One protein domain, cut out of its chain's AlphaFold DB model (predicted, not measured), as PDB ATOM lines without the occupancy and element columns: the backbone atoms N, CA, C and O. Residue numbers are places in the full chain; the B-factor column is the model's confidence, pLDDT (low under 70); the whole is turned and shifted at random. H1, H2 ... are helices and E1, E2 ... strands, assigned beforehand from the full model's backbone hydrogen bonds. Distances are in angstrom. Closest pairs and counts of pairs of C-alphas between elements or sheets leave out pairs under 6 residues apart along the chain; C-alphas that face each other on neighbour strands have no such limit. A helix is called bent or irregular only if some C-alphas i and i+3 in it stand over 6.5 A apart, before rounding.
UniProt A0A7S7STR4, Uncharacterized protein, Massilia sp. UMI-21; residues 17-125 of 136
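Overview. This is residues 17 to 125 of the 136 residues of an uncharacterized protein of Massilia sp. UMI-21 (UniProt A0A7S7STR4). Four helices make a ring of contacts, in which H2 and H5 each bridge the two longer helices H1 and H3, and a small hairpin, E1 and E2, packs beside the last residues of H1 and H3. H4 lies away from the other helices, and residues 105 to 118 lead from it back to H5. The printed part has 109 residues with five named helices and two named strands, in the order H1 H2 H3 E1 E2 H4 H5; the sheet is E1 - E2, antiparallel, and the class is mostly helix. The whole is compact and rounded, with a radius of gyration of the C-alphas of 13.4 A and spans of 35 by 33 by 22 A.

Arrangement. Begin with H1, residues 17 to 35. Its residues 29 to 34 alone touch H2, residues 41 to 44, closest at the C-alphas of Tyr 30 and Leu 44, 5.0 A apart. H2 touches residues 52 to 56 alone of H3, residues 52 to 64, closest at the C-alphas of Val 41 and Arg 56, 6.7 A. H1 and H3 are apart. Look next at E1, residues 69 to 71, and E2, residues 81 to 84: this hairpin is antiparallel at 152 degrees, with N 70 and O 83 within hydrogen-bond range at 2.8 A. The closest C-alphas of H3 and E1 are those of His 63 and Ile 69, 5.0 A, and of H1 and E2 those of Leu 34 and Ala 83, 5.8 A. Residues 39 to 40 pair antiparallel with residues 81 to 82 of E2. H4, residues 95 to 104, touches no helix. H5, residues 119 to 125, touches H3 at a shallow tilt of 17 degrees, opposite ways, closest at the C-alphas of Thr 54 and Ala 123, 4.8 A. H5 also touches residues 19 to 23 alone of H1, at a steep tilt of 63 degrees, opposite ways, closest at the C-alphas of Arg 23 and Ile 121, 6.2 A. Every O i to N i+4 pair is within hydrogen-bond range in H1, H3 and H5, against 4 of 6 in H4; H2 is too short for such a pair.

Along the chain. Find C-alpha 17 at (-40.120, 49.549, 1.763); from there H1 runs 27.1 A to C-alpha 35. H3 runs 18.0 A from C-alpha 52 at (-36.572, 52.574, 24.612), and H4 runs 14.4 A. H4 is irregular, but only just: C-alphas 100 and 103 are 6.9 A apart. H5 ends at C-alpha 125, (-41.745, 54.559, 13.398).

Size, cuts and confidence. The two C-alphas farthest apart, those of Phe 17 and Gly 76, are 39.2 A apart. The printed part has no cut, and the link from H4 to H5, 14 residues, is long. The mean pLDDT of the printed part is 73.8; look for values under 70 at residue 50, residues 91 to 120 and residues 123 to 124.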
ATOM      1  N   PHE A  17     -41.422  50.130   2.084       73.44
ATOM      2  CA  PHE A  17     -40.120  49.549   1.763       73.44
ATOM      3  C   PHE A  17     -39.021  50.045   2.714       73.44
ATOM      4  O   PHE A  17     -38.300  49.230   3.280       73.44
ATOM      5  N   GLU A  18     -38.943  51.355   2.963       75.12
ATOM      6  CA  GLU A  18     -37.975  51.939   3.907       75.12
ATOM      7  C   GLU A  18     -38.195  51.434   5.341       75.12
ATOM      8  O   GLU A  18     -37.233  51.139   6.047       75.12
ATOM      9  N   GLN A  19     -39.454  51.268   5.760       73.56
ATOM     10  CA  GLN A  19     -39.779  50.711   7.076       73.56
ATOM     11  C   GLN A  19     -39.327  49.251   7.216       73.56
ATOM     12  O   GLN A  19     -38.797  48.873   8.258       73.56
ATOM     13  N   ILE A  20     -39.514  48.439   6.169       71.75
ATOM     14  CA  ILE A  20     -39.060  47.041   6.142       71.75
ATOM     15  C   ILE A  20     -37.531  46.971   6.163       71.75
ATOM     16  O   ILE A  20     -36.981  46.202   6.945       71.75
ATOM     17  N   ALA A  21     -36.848  47.793   5.364       74.31
ATOM     18  CA  ALA A  21     -35.389  47.825   5.330       74.31
ATOM     19  C   ALA A  21     -34.800  48.211   6.697       74.31
ATOM     20  O   ALA A  21     -33.945  47.503   7.220       74.31
ATOM     21  N   ALA A  22     -35.311  49.274   7.324       75.12
ATOM     22  CA  ALA A  22     -34.864  49.700   8.648       75.12
ATOM     23  C   ALA A  22     -35.161  48.666   9.741       75.12
ATOM     24  O   ALA A  22     -34.352  48.475  10.647       75.12
ATOM     25  N   ARG A  23     -36.306  47.977   9.652       76.62
ATOM     26  CA  ARG A  23     -36.617  46.850  10.531       76.62
ATOM     27  C   ARG A  23     -35.599  45.729  10.364       76.62
ATOM     28  O   ARG A  23     -35.097  45.228  11.361       76.62
ATOM     29  N   ASP A  24     -35.310  45.331   9.131       76.69
ATOM     30  CA  ASP A  24     -34.378  44.238   8.853       76.69
ATOM     31  C   ASP A  24     -32.963  44.577   9.325       76.69
ATOM     32  O   ASP A  24     -32.328  43.747   9.966       76.69
ATOM     33  N   THR A  25     -32.514  45.818   9.126       81.44
ATOM     34  CA  THR A  25     -31.249  46.306   9.689       81.44
ATOM     35  C   THR A  25     -31.257  46.291  11.218       81.44
ATOM     36  O   THR A  25     -30.269  45.888  11.830       81.44
ATOM     37  N   ALA A  26     -32.356  46.704  11.858       81.81
ATOM     38  CA  ALA A  26     -32.475  46.644  13.312       81.81
ATOM     39  C   ALA A  26     -32.375  45.197  13.814       81.81
ATOM     40  O   ALA A  26     -31.587  44.936  14.719       81.81
ATOM     41  N   ILE A  27     -33.108  44.275  13.179       81.38
ATOM     42  CA  ILE A  27     -33.086  42.828  13.440       81.38
ATOM     43  C   ILE A  27     -31.660  42.279  13.388       81.38
ATOM     44  O   ILE A  27     -31.191  41.723  14.378       81.38
ATOM     45  N   GLU A  28     -30.956  42.501  12.275       82.44
ATOM     46  CA  GLU A  28     -29.572  42.047  12.092       82.44
ATOM     47  C   GLU A  28     -28.642  42.616  13.172       82.44
ATOM     48  O   GLU A  28     -27.808  41.905  13.728       82.44
ATOM     49  N   THR A  29     -28.813  43.901  13.500       83.88
ATOM     50  CA  THR A  29     -27.948  44.607  14.450       83.88
ATOM     51  C   THR A  29     -28.039  44.011  15.849       83.88
ATOM     52  O   THR A  29     -27.009  43.683  16.438       83.88
ATOM     53  N   TYR A  30     -29.240  43.875  16.419       85.31
ATOM     54  CA  TYR A  30     -29.329  43.352  17.784       85.31
ATOM     55  C   TYR A  30     -29.203  41.828  17.835       85.31
ATOM     56  O   TYR A  30     -28.770  41.315  18.863       85.31
ATOM     57  N   GLU A  31     -29.521  41.096  16.758       84.44
ATOM     58  CA  GLU A  31     -29.211  39.665  16.675       84.44
ATOM     59  C   GLU A  31     -27.704  39.438  16.806       84.44
ATOM     60  O   GLU A  31     -27.287  38.677  17.679       84.44
ATOM     61  N   ALA A  32     -26.891  40.159  16.026       86.56
ATOM     62  CA  ALA A  32     -25.435  40.102  16.126       86.56
ATOM     63  C   ALA A  32     -24.953  40.435  17.550       86.56
ATOM     64  O   ALA A  32     -24.149  39.708  18.125       86.56
ATOM     65  N   ARG A  33     -25.519  41.472  18.181       89.12
ATOM     66  CA  ARG A  33     -25.163  41.850  19.564       89.12
ATOM     67  C   ARG A  33     -25.523  40.790  20.602       89.12
ATOM     68  O   ARG A  33     -24.845  40.698  21.622       89.12
ATOM     69  N   LEU A  34     -26.590  40.021  20.379       89.81
ATOM     70  CA  LEU A  34     -26.983  38.927  21.266       89.81
ATOM     71  C   LEU A  34     -26.164  37.651  21.035       89.81
ATOM     72  O   LEU A  34     -26.080  36.828  21.950       89.81
ATOM     73  N   GLN A  35     -25.557  37.474  19.855       87.25
ATOM     74  CA  GLN A  35     -24.594  36.391  19.615       87.25
ATOM     75  C   GLN A  35     -23.340  36.555  20.491       87.25
ATOM     76  O   GLN A  35     -22.811  35.558  20.977       87.25
ATOM     77  N   ASP A  36     -22.945  37.796  20.791       85.56
ATOM     78  CA  ASP A  36     -21.831  38.122  21.701       85.56
ATOM     79  C   ASP A  36     -22.171  37.930  23.194       85.56
ATOM     80  O   ASP A  36     -21.328  38.142  24.071       85.56
ATOM     81  N   GLY A  37     -23.410  37.546  23.508       89.50
ATOM     82  CA  GLY A  37     -23.880  37.257  24.858       89.50
ATOM     83  C   GLY A  37     -25.006  38.178  25.337       89.50
ATOM     84  O   GLY A  37     -25.547  38.977  24.572       89.50
ATOM     85  N   PRO A  38     -25.409  38.059  26.617       91.88
ATOM     86  CA  PRO A  38     -26.552  38.800  27.125       91.88
ATOM     87  C   PRO A  38     -26.309  40.308  27.208       91.88
ATOM     88  O   PRO A  38     -25.270  40.746  27.703       91.88
ATOM     89  N   LYS A  39     -27.292  41.110  26.786       93.81
ATOM     90  CA  LYS A  39     -27.187  42.579  26.755       93.81
ATOM     91  C   LYS A  39     -28.439  43.267  27.310       93.81
ATOM     92  O   LYS A  39     -29.545  42.731  27.187       93.81
ATOM     93  N   PRO A  40     -28.306  44.462  27.911       92.75
ATOM     94  CA  PRO A  40     -29.448  45.300  28.246       92.75
ATOM     95  C   PRO A  40     -30.047  45.957  26.994       92.75
ATOM     96  O   PRO A  40     -29.399  46.089  25.960       92.75
ATOM     97  N   VAL A  41     -31.288  46.442  27.103       89.38
ATOM     98  CA  VAL A  41     -32.011  47.093  25.987       89.38
ATOM     99  C   VAL A  41     -31.235  48.273  25.385       89.38
ATOM    100  O   VAL A  41     -31.291  48.482  24.179       89.38
ATOM    101  N   GLY A  42     -30.524  49.044  26.217       88.12
ATOM    102  CA  GLY A  42     -29.716  50.178  25.757       88.12
ATOM    103  C   GLY A  42     -28.661  49.747  24.742       88.12
ATOM    104  O   GLY A  42     -28.643  50.268  23.633       88.12
ATOM    105  N   ASP A  43     -27.871  48.740  25.099       90.69
ATOM    106  CA  ASP A  43     -26.799  48.202  24.262       90.69
ATOM    107  C   ASP A  43     -27.353  47.489  23.027       90.69
ATOM    108  O   ASP A  43     -26.766  47.569  21.956       90.69
ATOM    109  N   LEU A  44     -28.508  46.822  23.125       88.50
ATOM    110  CA  LEU A  44     -29.119  46.137  21.978       88.50
ATOM    111  C   LEU A  44     -29.533  47.088  20.861       88.50
ATOM    112  O   LEU A  44     -29.395  46.745  19.692       88.50
ATOM    113  N   PHE A  45     -29.995  48.286  21.214       84.81
ATOM    114  CA  PHE A  45     -30.528  49.251  20.254       84.81
ATOM    115  C   PHE A  45     -29.723  50.547  20.170       84.81
ATOM    116  O   PHE A  45     -30.185  51.528  19.593       84.81
ATOM    117  N   GLU A  46     -28.508  50.569  20.715       86.94
ATOM    118  CA  GLU A  46     -27.586  51.688  20.550       86.94
ATOM    119  C   GLU A  46     -27.413  52.034  19.063       86.94
ATOM    120  O   GLU A  46     -27.126  51.156  18.244       86.94
ATOM    121  N   GLY A  47     -27.623  53.307  18.719       81.25
ATOM    122  CA  GLY A  47     -27.542  53.812  17.346       81.25
ATOM    123  C   GLY A  47     -28.781  53.560  16.477       81.25
ATOM    124  O   GLY A  47     -28.841  54.084  15.366       81.25
ATOM    125  N   LEU A  48     -29.783  52.815  16.959       78.50
ATOM    126  CA  LEU A  48     -31.040  52.610  16.237       78.50
ATOM    127  C   LEU A  48     -32.076  53.682  16.614       78.50
ATOM    128  O   LEU A  48     -32.205  54.040  17.788       78.50
ATOM    129  N   PRO A  49     -32.846  54.203  15.642       71.31
ATOM    130  CA  PRO A  49     -33.896  55.170  15.924       71.31
ATOM    131  C   PRO A  49     -35.054  54.485  16.654       71.31
ATOM    132  O   PRO A  49     -35.687  53.591  16.104       71.31
ATOM    133  N   GLY A  50     -35.375  54.908  17.876       69.75
ATOM    134  CA  GLY A  50     -36.563  54.408  18.563       69.75
ATOM    135  C   GLY A  50     -36.629  54.732  20.047       69.75
ATOM    136  O   GLY A  50     -35.612  54.886  20.725       69.75
ATOM    137  N   ASN A  51     -37.847  54.815  20.576       77.50
ATOM    138  CA  ASN A  51     -38.081  54.975  21.999       77.50
ATOM    139  C   ASN A  51     -37.786  53.654  22.729       77.50
ATOM    140  O   ASN A  51     -38.330  52.595  22.402       77.50
ATOM    141  N   ARG A  52     -36.954  53.726  23.777       77.94
ATOM    142  CA  ARG A  52     -36.572  52.574  24.612       77.94
ATOM    143  C   ARG A  52     -37.770  51.803  25.170       77.94
ATOM    144  O   ARG A  52     -37.688  50.585  25.298       77.94
ATOM    145  N   ALA A  53     -38.866  52.482  25.515       75.06
ATOM    146  CA  ALA A  53     -40.074  51.839  26.022       75.06
ATOM    147  C   ALA A  53     -40.709  50.932  24.960       75.06
ATOM    148  O   ALA A  53     -41.042  49.785  25.252       75.06
ATOM    149  N   THR A  54     -40.806  51.401  23.716       73.00
ATOM    150  CA  THR A  54     -41.399  50.628  22.621       73.00
ATOM    151  C   THR A  54     -40.477  49.502  22.154       73.00
ATOM    152  O   THR A  54     -40.943  48.397  21.889       73.00
ATOM    153  N   LEU A  55     -39.159  49.728  22.154       81.44
ATOM    154  CA  LEU A  55     -38.158  48.680  21.914       81.44
ATOM    155  C   LEU A  55     -38.198  47.593  22.999       81.44
ATOM    156  O   LEU A  55     -38.076  46.405  22.708       81.44
ATOM    157  N   ARG A  56     -38.456  47.969  24.255       83.69
ATOM    158  CA  ARG A  56     -38.704  47.002  25.328       83.69
ATOM    159  C   ARG A  56     -39.980  46.195  25.080       83.69
ATOM    160  O   ARG A  56     -39.950  44.985  25.269       83.69
ATOM    161  N   THR A  57     -41.074  46.822  24.639       79.94
ATOM    162  CA  THR A  57     -42.302  46.102  24.252       79.94
ATOM    163  C   THR A  57     -42.033  45.102  23.131       79.94
ATOM    164  O   THR A  57     -42.544  43.983  23.178       79.94
ATOM    165  N   TYR A  58     -41.196  45.471  22.160       82.06
ATOM    166  CA  TYR A  58     -40.750  44.557  21.118       82.06
ATOM    167  C   TYR A  58     -40.015  43.339  21.699       82.06
ATOM    168  O   TYR A  58     -40.415  42.209  21.428       82.06
ATOM    169  N   LEU A  59     -39.017  43.542  22.566       84.88
ATOM    170  CA  LEU A  59     -38.315  42.431  23.222       84.88
ATOM    171  C   LEU A  59     -39.259  41.550  24.054       84.88
ATOM    172  O   LEU A  59     -39.173  40.328  23.993       84.88
ATOM    173  N   THR A  60     -40.215  42.143  24.775       84.62
ATOM    174  CA  THR A  60     -41.248  41.379  25.491       84.62
ATOM    175  C   THR A  60     -42.082  40.526  24.538       84.62
ATOM    176  O   THR A  60     -42.376  39.378  24.857       84.62
ATOM    177  N   HIS A  61     -42.430  41.033  23.353       80.94
ATOM    178  CA  HIS A  61     -43.129  40.237  22.347       80.94
ATOM    179  C   HIS A  61     -42.264  39.071  21.838       80.94
ATOM    180  O   HIS A  61     -42.749  37.941  21.767       80.94
ATOM    181  N   MET A  62     -40.983  39.325  21.550       80.12
ATOM    182  CA  MET A  62     -40.018  38.303  21.119       80.12
ATOM    183  C   MET A  62     -39.776  37.223  22.183       80.12
ATOM    184  O   MET A  62     -39.522  36.070  21.840       80.12
ATOM    185  N   HIS A  63     -39.863  37.589  23.462       85.12
ATOM    186  CA  HIS A  63     -39.707  36.689  24.604       85.12
ATOM    187  C   HIS A  63     -40.959  35.867  24.886       85.12
ATOM    188  O   HIS A  63     -40.884  34.643  24.913       85.12
ATOM    189  N   VAL A  64     -42.105  36.526  25.051       80.81
ATOM    190  CA  VAL A  64     -43.340  35.872  25.502       80.81
ATOM    191  C   VAL A  64     -44.041  35.134  24.368       80.81
ATOM    192  O   VAL A  64     -44.459  33.998  24.554       80.81
ATOM    193  N   ASN A  65     -44.167  35.758  23.194       73.88
ATOM    194  CA  ASN A  65     -44.999  35.214  22.116       73.88
ATOM    195  C   ASN A  65     -44.202  34.376  21.122       73.88
ATOM    196  O   ASN A  65     -44.719  33.397  20.600       73.88
ATOM    197  N   LEU A  66     -42.957  34.771  20.841       73.00
ATOM    198  CA  LEU A  66     -42.135  34.103  19.827       73.00
ATOM    199  C   LEU A  66     -41.035  33.219  20.425       73.00
ATOM    200  O   LEU A  66     -40.458  32.404  19.711       73.00
ATOM    201  N   ARG A  67     -40.736  33.368  21.725       75.56
ATOM    202  CA  ARG A  67     -39.729  32.585  22.466       75.56
ATOM    203  C   ARG A  67     -38.358  32.531  21.778       75.56
ATOM    204  O   ARG A  67     -37.636  31.539  21.859       75.56
ATOM    205  N   MET A  68     -37.996  33.608  21.090       79.00
ATOM    206  CA  MET A  68     -36.741  33.708  20.332       79.00
ATOM    207  C   MET A  68     -35.608  34.266  21.189       79.00
ATOM    208  O   MET A  68     -34.433  34.057  20.891       79.00
ATOM    209  N   ILE A  69     -35.978  34.977  22.251       86.19
ATOM    210  CA  ILE A  69     -35.078  35.520  23.257       86.19
ATOM    211  C   ILE A  69     -35.633  35.235  24.648       86.19
ATOM    212  O   ILE A  69     -36.827  34.978  24.817       86.19
ATOM    213  N   ARG A  70     -34.778  35.354  25.656       89.06
ATOM    214  CA  ARG A  70     -35.137  35.207  27.066       89.06
ATOM    215  C   ARG A  70     -34.514  36.297  27.914       89.06
ATOM    216  O   ARG A  70     -33.463  36.838  27.567       89.06
ATOM    217  N   VAL A  71     -35.142  36.574  29.048       90.69
ATOM    218  CA  VAL A  71     -34.544  37.394  30.102       90.69
ATOM    219  C   VAL A  71     -33.671  36.487  30.966       90.69
ATOM    220  O   VAL A  71     -34.137  35.458  31.440       90.69
ATOM    221  N   VAL A  72     -32.401  36.845  31.148       90.62
ATOM    222  CA  VAL A  72     -31.446  36.076  31.974       90.62
ATOM    223  C   VAL A  72     -31.084  36.770  33.286       90.62
ATOM    224  O   VAL A  72     -30.458  36.163  34.146       90.62
ATOM    225  N   SER A  73     -31.456  38.039  33.448       87.88
ATOM    226  CA  SER A  73     -31.299  38.750  34.718       87.88
ATOM    227  C   SER A  73     -32.326  38.285  35.747       87.88
ATOM    228  O   SER A  73     -33.485  38.052  35.398       87.88
ATOM    229  N   GLU A  74     -31.933  38.266  37.018       83.69
ATOM    230  CA  GLU A  74     -32.845  37.980  38.125       83.69
ATOM    231  C   GLU A  74     -34.014  38.985  38.196       83.69
ATOM    232  O   GLU A  74     -33.837  40.178  37.897       83.69
ATOM    233  N   PRO A  75     -35.216  38.541  38.613       76.62
ATOM    234  CA  PRO A  75     -36.345  39.433  38.848       76.62
ATOM    235  C   PRO A  75     -35.972  40.572  39.806       76.62
ATOM    236  O   PRO A  75     -35.467  40.345  40.899       76.62
ATOM    237  N   GLY A  76     -36.242  41.816  39.403       77.44
ATOM    238  CA  GLY A  76     -35.947  43.007  40.210       77.44
ATOM    239  C   GLY A  76     -34.596  43.664  39.917       77.44
ATOM    240  O   GLY A  76     -34.435  44.844  40.233       77.44
ATOM    241  N   ILE A  77     -33.673  42.984  39.226       78.06
ATOM    242  CA  ILE A  77     -32.405  43.589  38.802       78.06
ATOM    243  C   ILE A  77     -32.608  44.437  37.544       78.06
ATOM    244  O   ILE A  77     -33.246  44.029  36.569       78.06
ATOM    245  N   ARG A  78     -32.076  45.665  37.577       82.94
ATOM    246  CA  ARG A  78     -32.088  46.603  36.450       82.94
ATOM    247  C   ARG A  78     -30.656  47.013  36.079       82.94
ATOM    248  O   ARG A  78     -29.891  47.328  36.985       82.94
ATOM    249  N   PRO A  79     -30.329  47.105  34.776       84.31
ATOM    250  CA  PRO A  79     -31.190  46.796  33.630       84.31
ATOM    251  C   PRO A  79     -31.367  45.282  33.415       84.31
ATOM    252  O   PRO A  79     -30.464  44.501  33.684       84.31
ATOM    253  N   ALA A  80     -32.537  44.880  32.907       88.62
ATOM    254  CA  ALA A  80     -32.781  43.484  32.550       88.62
ATOM    255  C   ALA A  80     -31.884  43.064  31.375       88.62
ATOM    256  O   ALA A  80     -31.758  43.819  30.405       88.62
ATOM    257  N   LEU A  81     -31.301  41.869  31.465       92.88
ATOM    258  CA  LEU A  81     -30.411  41.305  30.451       92.88
ATOM    259  C   LEU A  81     -31.168  40.313  29.576       92.88
ATOM    260  O   LEU A  81     -31.871  39.442  30.088       92.88
ATOM    261  N   TRP A  82     -30.984  40.427  28.266       92.50
ATOM    262  CA  TRP A  82     -31.653  39.606  27.263       92.50
ATOM    263  C   TRP A  82     -30.637  38.740  26.532       92.50
ATOM    264  O   TRP A  82     -29.540  39.211  26.251       92.50
ATOM    265  N   ALA A  83     -30.999  37.499  26.218       90.94
ATOM    266  CA  ALA A  83     -30.167  36.534  25.498       90.94
ATOM    267  C   ALA A  83     -30.979  35.812  24.414       90.94
ATOM    268  O   ALA A  83     -32.205  35.763  24.504       90.94
ATOM    269  N   LEU A  84     -30.310  35.210  23.424       87.12
ATOM    270  CA  LEU A  84     -30.966  34.340  22.439       87.12
ATOM    271  C   LEU A  84     -31.530  33.065  23.083       87.12
ATOM    272  O   LEU A  84     -30.980  32.529  24.049       87.12
ATOM    273  N   GLY A  85     -32.596  32.550  22.476       78.94
ATOM    274  CA  GLY A  85     -33.195  31.261  22.794       78.94
ATOM    275  C   GLY A  85     -34.452  31.351  23.653       78.94
ATOM    276  O   GLY A  85     -34.780  32.386  24.228       78.94
ATOM    277  N   ALA A  86     -35.152  30.222  23.734       77.50
ATOM    278  CA  ALA A  86     -36.397  30.115  24.477       77.50
ATOM    279  C   ALA A  86     -36.166  30.229  25.988       77.50
ATOM    280  O   ALA A  86     -35.181  29.718  26.535       77.50
ATOM    281  N   ASP A  87     -37.116  30.870  26.662       83.38
ATOM    282  CA  ASP A  87     -37.182  30.872  28.114       83.38
ATOM    283  C   ASP A  87     -37.752  29.526  28.604       83.38
ATOM    284  O   ASP A  87     -38.884  29.182  28.231       83.38
ATOM    285  N   PRO A  88     -36.994  28.747  29.403       73.31
ATOM    286  CA  PRO A  88     -37.479  27.489  29.964       73.31
ATOM    287  C   PRO A  88     -38.595  27.686  31.000       73.31
ATOM    288  O   PRO A  88     -39.334  26.741  31.260       73.31
ATOM    289  N   ALA A  89     -38.733  28.883  31.580       79.88
ATOM    290  CA  ALA A  89     -39.780  29.199  32.548       79.88
ATOM    291  C   ALA A  89     -41.129  29.541  31.893       79.88
ATOM    292  O   ALA A  89     -42.153  29.555  32.576       79.88
ATOM    293  N   LEU A  90     -41.152  29.814  30.583       73.12
ATOM    294  CA  LEU A  90     -42.393  30.059  29.854       73.12
ATOM    295  C   LEU A  90     -42.980  28.740  29.326       73.12
ATOM    296  O   LEU A  90     -42.269  27.997  28.637       73.12
ATOM    297  N   PRO A  91     -44.264  28.442  29.604       66.25
ATOM    298  CA  PRO A  91     -44.920  27.261  29.059       66.25
ATOM    299  C   PRO A  91     -45.008  27.353  27.529       66.25
ATOM    300  O   PRO A  91     -45.259  28.417  26.963       66.25
ATOM    301  N   SER A  92     -44.800  26.222  26.852       60.88
ATOM    302  CA  SER A  92     -45.097  26.097  25.423       60.88
ATOM    303  C   SER A  92     -46.611  26.189  25.244       60.88
ATOM    304  O   SER A  92     -47.340  25.296  25.674       60.88
ATOM    305  N   HIS A  93     -47.097  27.294  24.682       55.03
ATOM    306  CA  HIS A  93     -48.528  27.469  24.422       55.03
ATOM    307  C   HIS A  93     -48.977  26.792  23.118       55.03
ATOM    308  O   HIS A  93     -50.170  26.557  22.946       55.03
ATOM    309  N   ASP A  94     -48.034  26.452  22.232       59.03
ATOM    310  CA  ASP A  94     -48.284  25.772  20.961       59.03
ATOM    311  C   ASP A  94     -47.023  24.986  20.529       59.03
ATOM    312  O   ASP A  94     -46.062  25.579  20.027       59.03
ATOM    313  N   PRO A  95     -46.996  23.654  20.725       57.28
ATOM    314  CA  PRO A  95     -45.879  22.807  20.312       57.28
ATOM    315  C   PRO A  95     -45.608  22.851  18.802       57.28
ATOM    316  O   PRO A  95     -44.455  22.734  18.393       57.28
ATOM    317  N   GLY A  96     -46.638  23.058  17.972       55.38
ATOM    318  CA  GLY A  96     -46.498  23.150  16.517       55.38
ATOM    319  C   GLY A  96     -45.841  24.460  16.087       55.38
ATOM    320  O   GLY A  96     -44.985  24.470  15.202       55.38
ATOM    321  N   LEU A  97     -46.168  25.562  16.765       55.84
ATOM    322  CA  LEU A  97     -45.460  26.832  16.610       55.84
ATOM    323  C   LEU A  97     -44.003  26.710  17.086       55.84
ATOM    324  O   LEU A  97     -43.089  27.128  16.377       55.84
ATOM    325  N   ASP A  98     -43.766  26.082  18.239       57.09
ATOM    326  CA  ASP A  98     -42.413  25.853  18.755       57.09
ATOM    327  C   ASP A  98     -41.565  24.979  17.813       57.09
ATOM    328  O   ASP A  98     -40.384  25.273  17.634       57.09
ATOM    329  N   GLU A  99     -42.142  23.955  17.175       57.78
ATOM    330  CA  GLU A  99     -41.484  23.128  16.151       57.78
ATOM    331  C   GLU A  99     -41.242  23.888  14.842       57.78
ATOM    332  O   GLU A  99     -40.179  23.747  14.241       57.78
ATOM    333  N   MET A 100     -42.173  24.743  14.406       54.41
ATOM    334  CA  MET A 100     -41.986  25.591  13.221       54.41
ATOM    335  C   MET A 100     -40.902  26.658  13.422       54.41
ATOM    336  O   MET A 100     -40.207  27.023  12.467       54.41
ATOM    337  N   ILE A 101     -40.758  27.171  14.648       53.22
ATOM    338  CA  ILE A 101     -39.755  28.183  15.002       53.22
ATOM    339  C   ILE A 101     -38.431  27.526  15.427       53.22
ATOM    340  O   ILE A 101     -37.383  28.144  15.268       53.22
ATOM    341  N   ALA A 102     -38.420  26.278  15.915       53.69
ATOM    342  CA  ALA A 102     -37.218  25.596  16.417       53.69
ATOM    343  C   ALA A 102     -36.024  25.573  15.431       53.69
ATOM    344  O   ALA A 102     -34.923  25.913  15.868       53.69
ATOM    345  N   PRO A 103     -36.197  25.268  14.125       51.31
ATOM    346  CA  PRO A 103     -35.127  25.358  13.124       51.31
ATOM    347  C   PRO A 103     -34.698  26.797  12.809       51.31
ATOM    348  O   PRO A 103     -33.620  27.016  12.268       51.31
ATOM    349  N   LYS A 104     -35.557  27.772  13.119       50.34
ATOM    350  CA  LYS A 104     -35.399  29.210  12.868       50.34
ATOM    351  C   LYS A 104     -35.182  29.985  14.171       50.34
ATOM    352  O   LYS A 104     -35.589  31.140  14.287       50.34
ATOM    353  N   ARG A 105     -34.618  29.338  15.199       51.25
ATOM    354  CA  ARG A 105     -34.269  29.992  16.467       51.25
ATOM    355  C   ARG A 105     -33.099  30.942  16.215       51.25
ATOM    356  O   ARG A 105     -31.939  30.583  16.362       51.25
ATOM    357  N   GLY A 106     -33.462  32.143  15.800       50.19
ATOM    358  CA  GLY A 106     -32.621  33.248  15.370       50.19
ATOM    359  C   GLY A 106     -33.560  34.369  14.954       50.19
ATOM    360  O   GLY A 106     -34.687  34.125  14.531       50.19
ATOM    361  N   ILE A 107     -33.181  35.612  15.173       52.25
ATOM    362  CA  ILE A 107     -34.090  36.739  15.012       52.25
ATOM    363  C   ILE A 107     -34.077  37.116  13.532       52.25
ATOM    364  O   ILE A 107     -33.167  37.769  13.055       52.25
ATOM    365  N   HIS A 108     -35.077  36.663  12.777       53.31
ATOM    366  CA  HIS A 108     -35.050  36.758  11.316       53.31
ATOM    367  C   HIS A 108     -35.873  37.922  10.751       53.31
ATOM    368  O   HIS A 108     -36.884  38.337  11.323       53.31
ATOM    369  N   LYS A 109     -35.476  38.393   9.557       52.69
ATOM    370  CA  LYS A 109     -36.220  39.361   8.734       52.69
ATOM    371  C   LYS A 109     -37.676  38.914   8.611       52.69
ATOM    372  O   LYS A 109     -37.952  37.802   8.162       52.69
ATOM    373  N   ALA A 110     -38.621  39.767   8.998       43.72
ATOM    374  CA  ALA A 110     -40.040  39.430   9.175       43.72
ATOM    375  C   ALA A 110     -40.845  39.119   7.888       43.72
ATOM    376  O   ALA A 110     -42.063  39.276   7.850       43.72
ATOM    377  N   VAL A 111     -40.198  38.607   6.838       42.22
ATOM    378  CA  VAL A 111     -40.859  38.011   5.665       42.22
ATOM    379  C   VAL A 111     -41.625  36.718   6.029       42.22
ATOM    380  O   VAL A 111     -42.408  36.245   5.215       42.22
ATOM    381  N   GLN A 112     -41.485  36.145   7.236       42.72
ATOM    382  CA  GLN A 112     -41.948  34.766   7.496       42.72
ATOM    383  C   GLN A 112     -42.951  34.505   8.637       42.72
ATOM    384  O   GLN A 112     -43.337  33.351   8.779       42.72
ATOM    385  N   ILE A 113     -43.410  35.487   9.428       41.09
ATOM    386  CA  ILE A 113     -44.253  35.183  10.621       41.09
ATOM    387  C   ILE A 113     -45.687  35.748  10.536       41.09
ATOM    388  O   ILE A 113     -46.463  35.621  11.473       41.09
ATOM    389  N   GLY A 114     -46.095  36.354   9.414       36.56
ATOM    390  CA  GLY A 114     -47.504  36.732   9.201       36.56
ATOM    391  C   GLY A 114     -48.105  37.663  10.268       36.56
ATOM    392  O   GLY A 114     -49.316  37.657  10.462       36.56
ATOM    393  N   ILE A 115     -47.283  38.453  10.972       47.28
ATOM    394  CA  ILE A 115     -47.741  39.300  12.079       47.28
ATOM    395  C   ILE A 115     -48.430  40.547  11.492       47.28
ATOM    396  O   ILE A 115     -47.765  41.366  10.853       47.28
ATOM    397  N   PRO A 116     -49.748  40.742  11.703       42.06
ATOM    398  CA  PRO A 116     -50.518  41.823  11.075       42.06
ATOM    399  C   PRO A 116     -50.131  43.234  11.558       42.06
ATOM    400  O   PRO A 116     -50.529  44.226  10.949       42.06
ATOM    401  N   ARG A 117     -49.341  43.341  12.633       55.09
ATOM    402  CA  ARG A 117     -48.735  44.584  13.131       55.09
ATOM    403  C   ARG A 117     -47.342  44.283  13.653       55.09
ATOM    404  O   ARG A 117     -47.210  43.835  14.785       55.09
ATOM    405  N   ASP A 118     -46.331  44.509  12.824       66.38
ATOM    406  CA  ASP A 118     -44.934  44.314  13.197       66.38
ATOM    407  C   ASP A 118     -44.573  45.248  14.374       66.38
ATOM    408  O   ASP A 118     -44.525  46.475  14.201       66.38
ATOM    409  N   PRO A 119     -44.372  44.704  15.588       66.81
ATOM    410  CA  PRO A 119     -44.160  45.521  16.774       66.81
ATOM    411  C   PRO A 119     -42.836  46.288  16.710       66.81
ATOM    412  O   PRO A 119     -42.721  47.330  17.354       66.81
ATOM    413  N   LEU A 120     -41.869  45.838  15.901       68.94
ATOM    414  CA  LEU A 120     -40.618  46.559  15.690       68.94
ATOM    415  C   LEU A 120     -40.822  47.760  14.768       68.94
ATOM    416  O   LEU A 120     -40.330  48.837  15.070       68.94
ATOM    417  N   ILE A 121     -41.621  47.639  13.702       73.31
ATOM    418  CA  ILE A 121     -41.983  48.805  12.872       73.31
ATOM    419  C   ILE A 121     -42.711  49.859  13.717       73.31
ATOM    420  O   ILE A 121     -42.382  51.042  13.637       73.31
ATOM    421  N   ALA A 122     -43.642  49.450  14.585       70.94
ATOM    422  CA  ALA A 122     -44.284  50.368  15.527       70.94
ATOM    423  C   ALA A 122     -43.278  50.990  16.516       70.94
ATOM    424  O   ALA A 122     -43.392  52.170  16.845       70.94
ATOM    425  N   ALA A 123     -42.272  50.227  16.957       68.44
ATOM    426  CA  ALA A 123     -41.217  50.707  17.844       68.44
ATOM    427  C   ALA A 123     -40.199  51.638  17.189       68.44
ATOM    428  O   ALA A 123     -39.616  52.451  17.899       68.44
ATOM    429  N   LEU A 124     -39.993  51.539  15.876       69.75
ATOM    430  CA  LEU A 124     -39.064  52.373  15.110       69.75
ATOM    431  C   LEU A 124     -39.755  53.623  14.538       69.75
ATOM    432  O   LEU A 124     -39.158  54.698  14.497       69.75
ATOM    433  N   PHE A 125     -41.035  53.525  14.168       73.25
ATOM    434  CA  PHE A 125     -41.745  54.559  13.398       73.25
ATOM    435  C   PHE A 125     -43.061  55.047  14.019       73.25
ATOM    436  O   PHE A 125     -43.748  55.873  13.416       73.25
TER     437      PHE A 125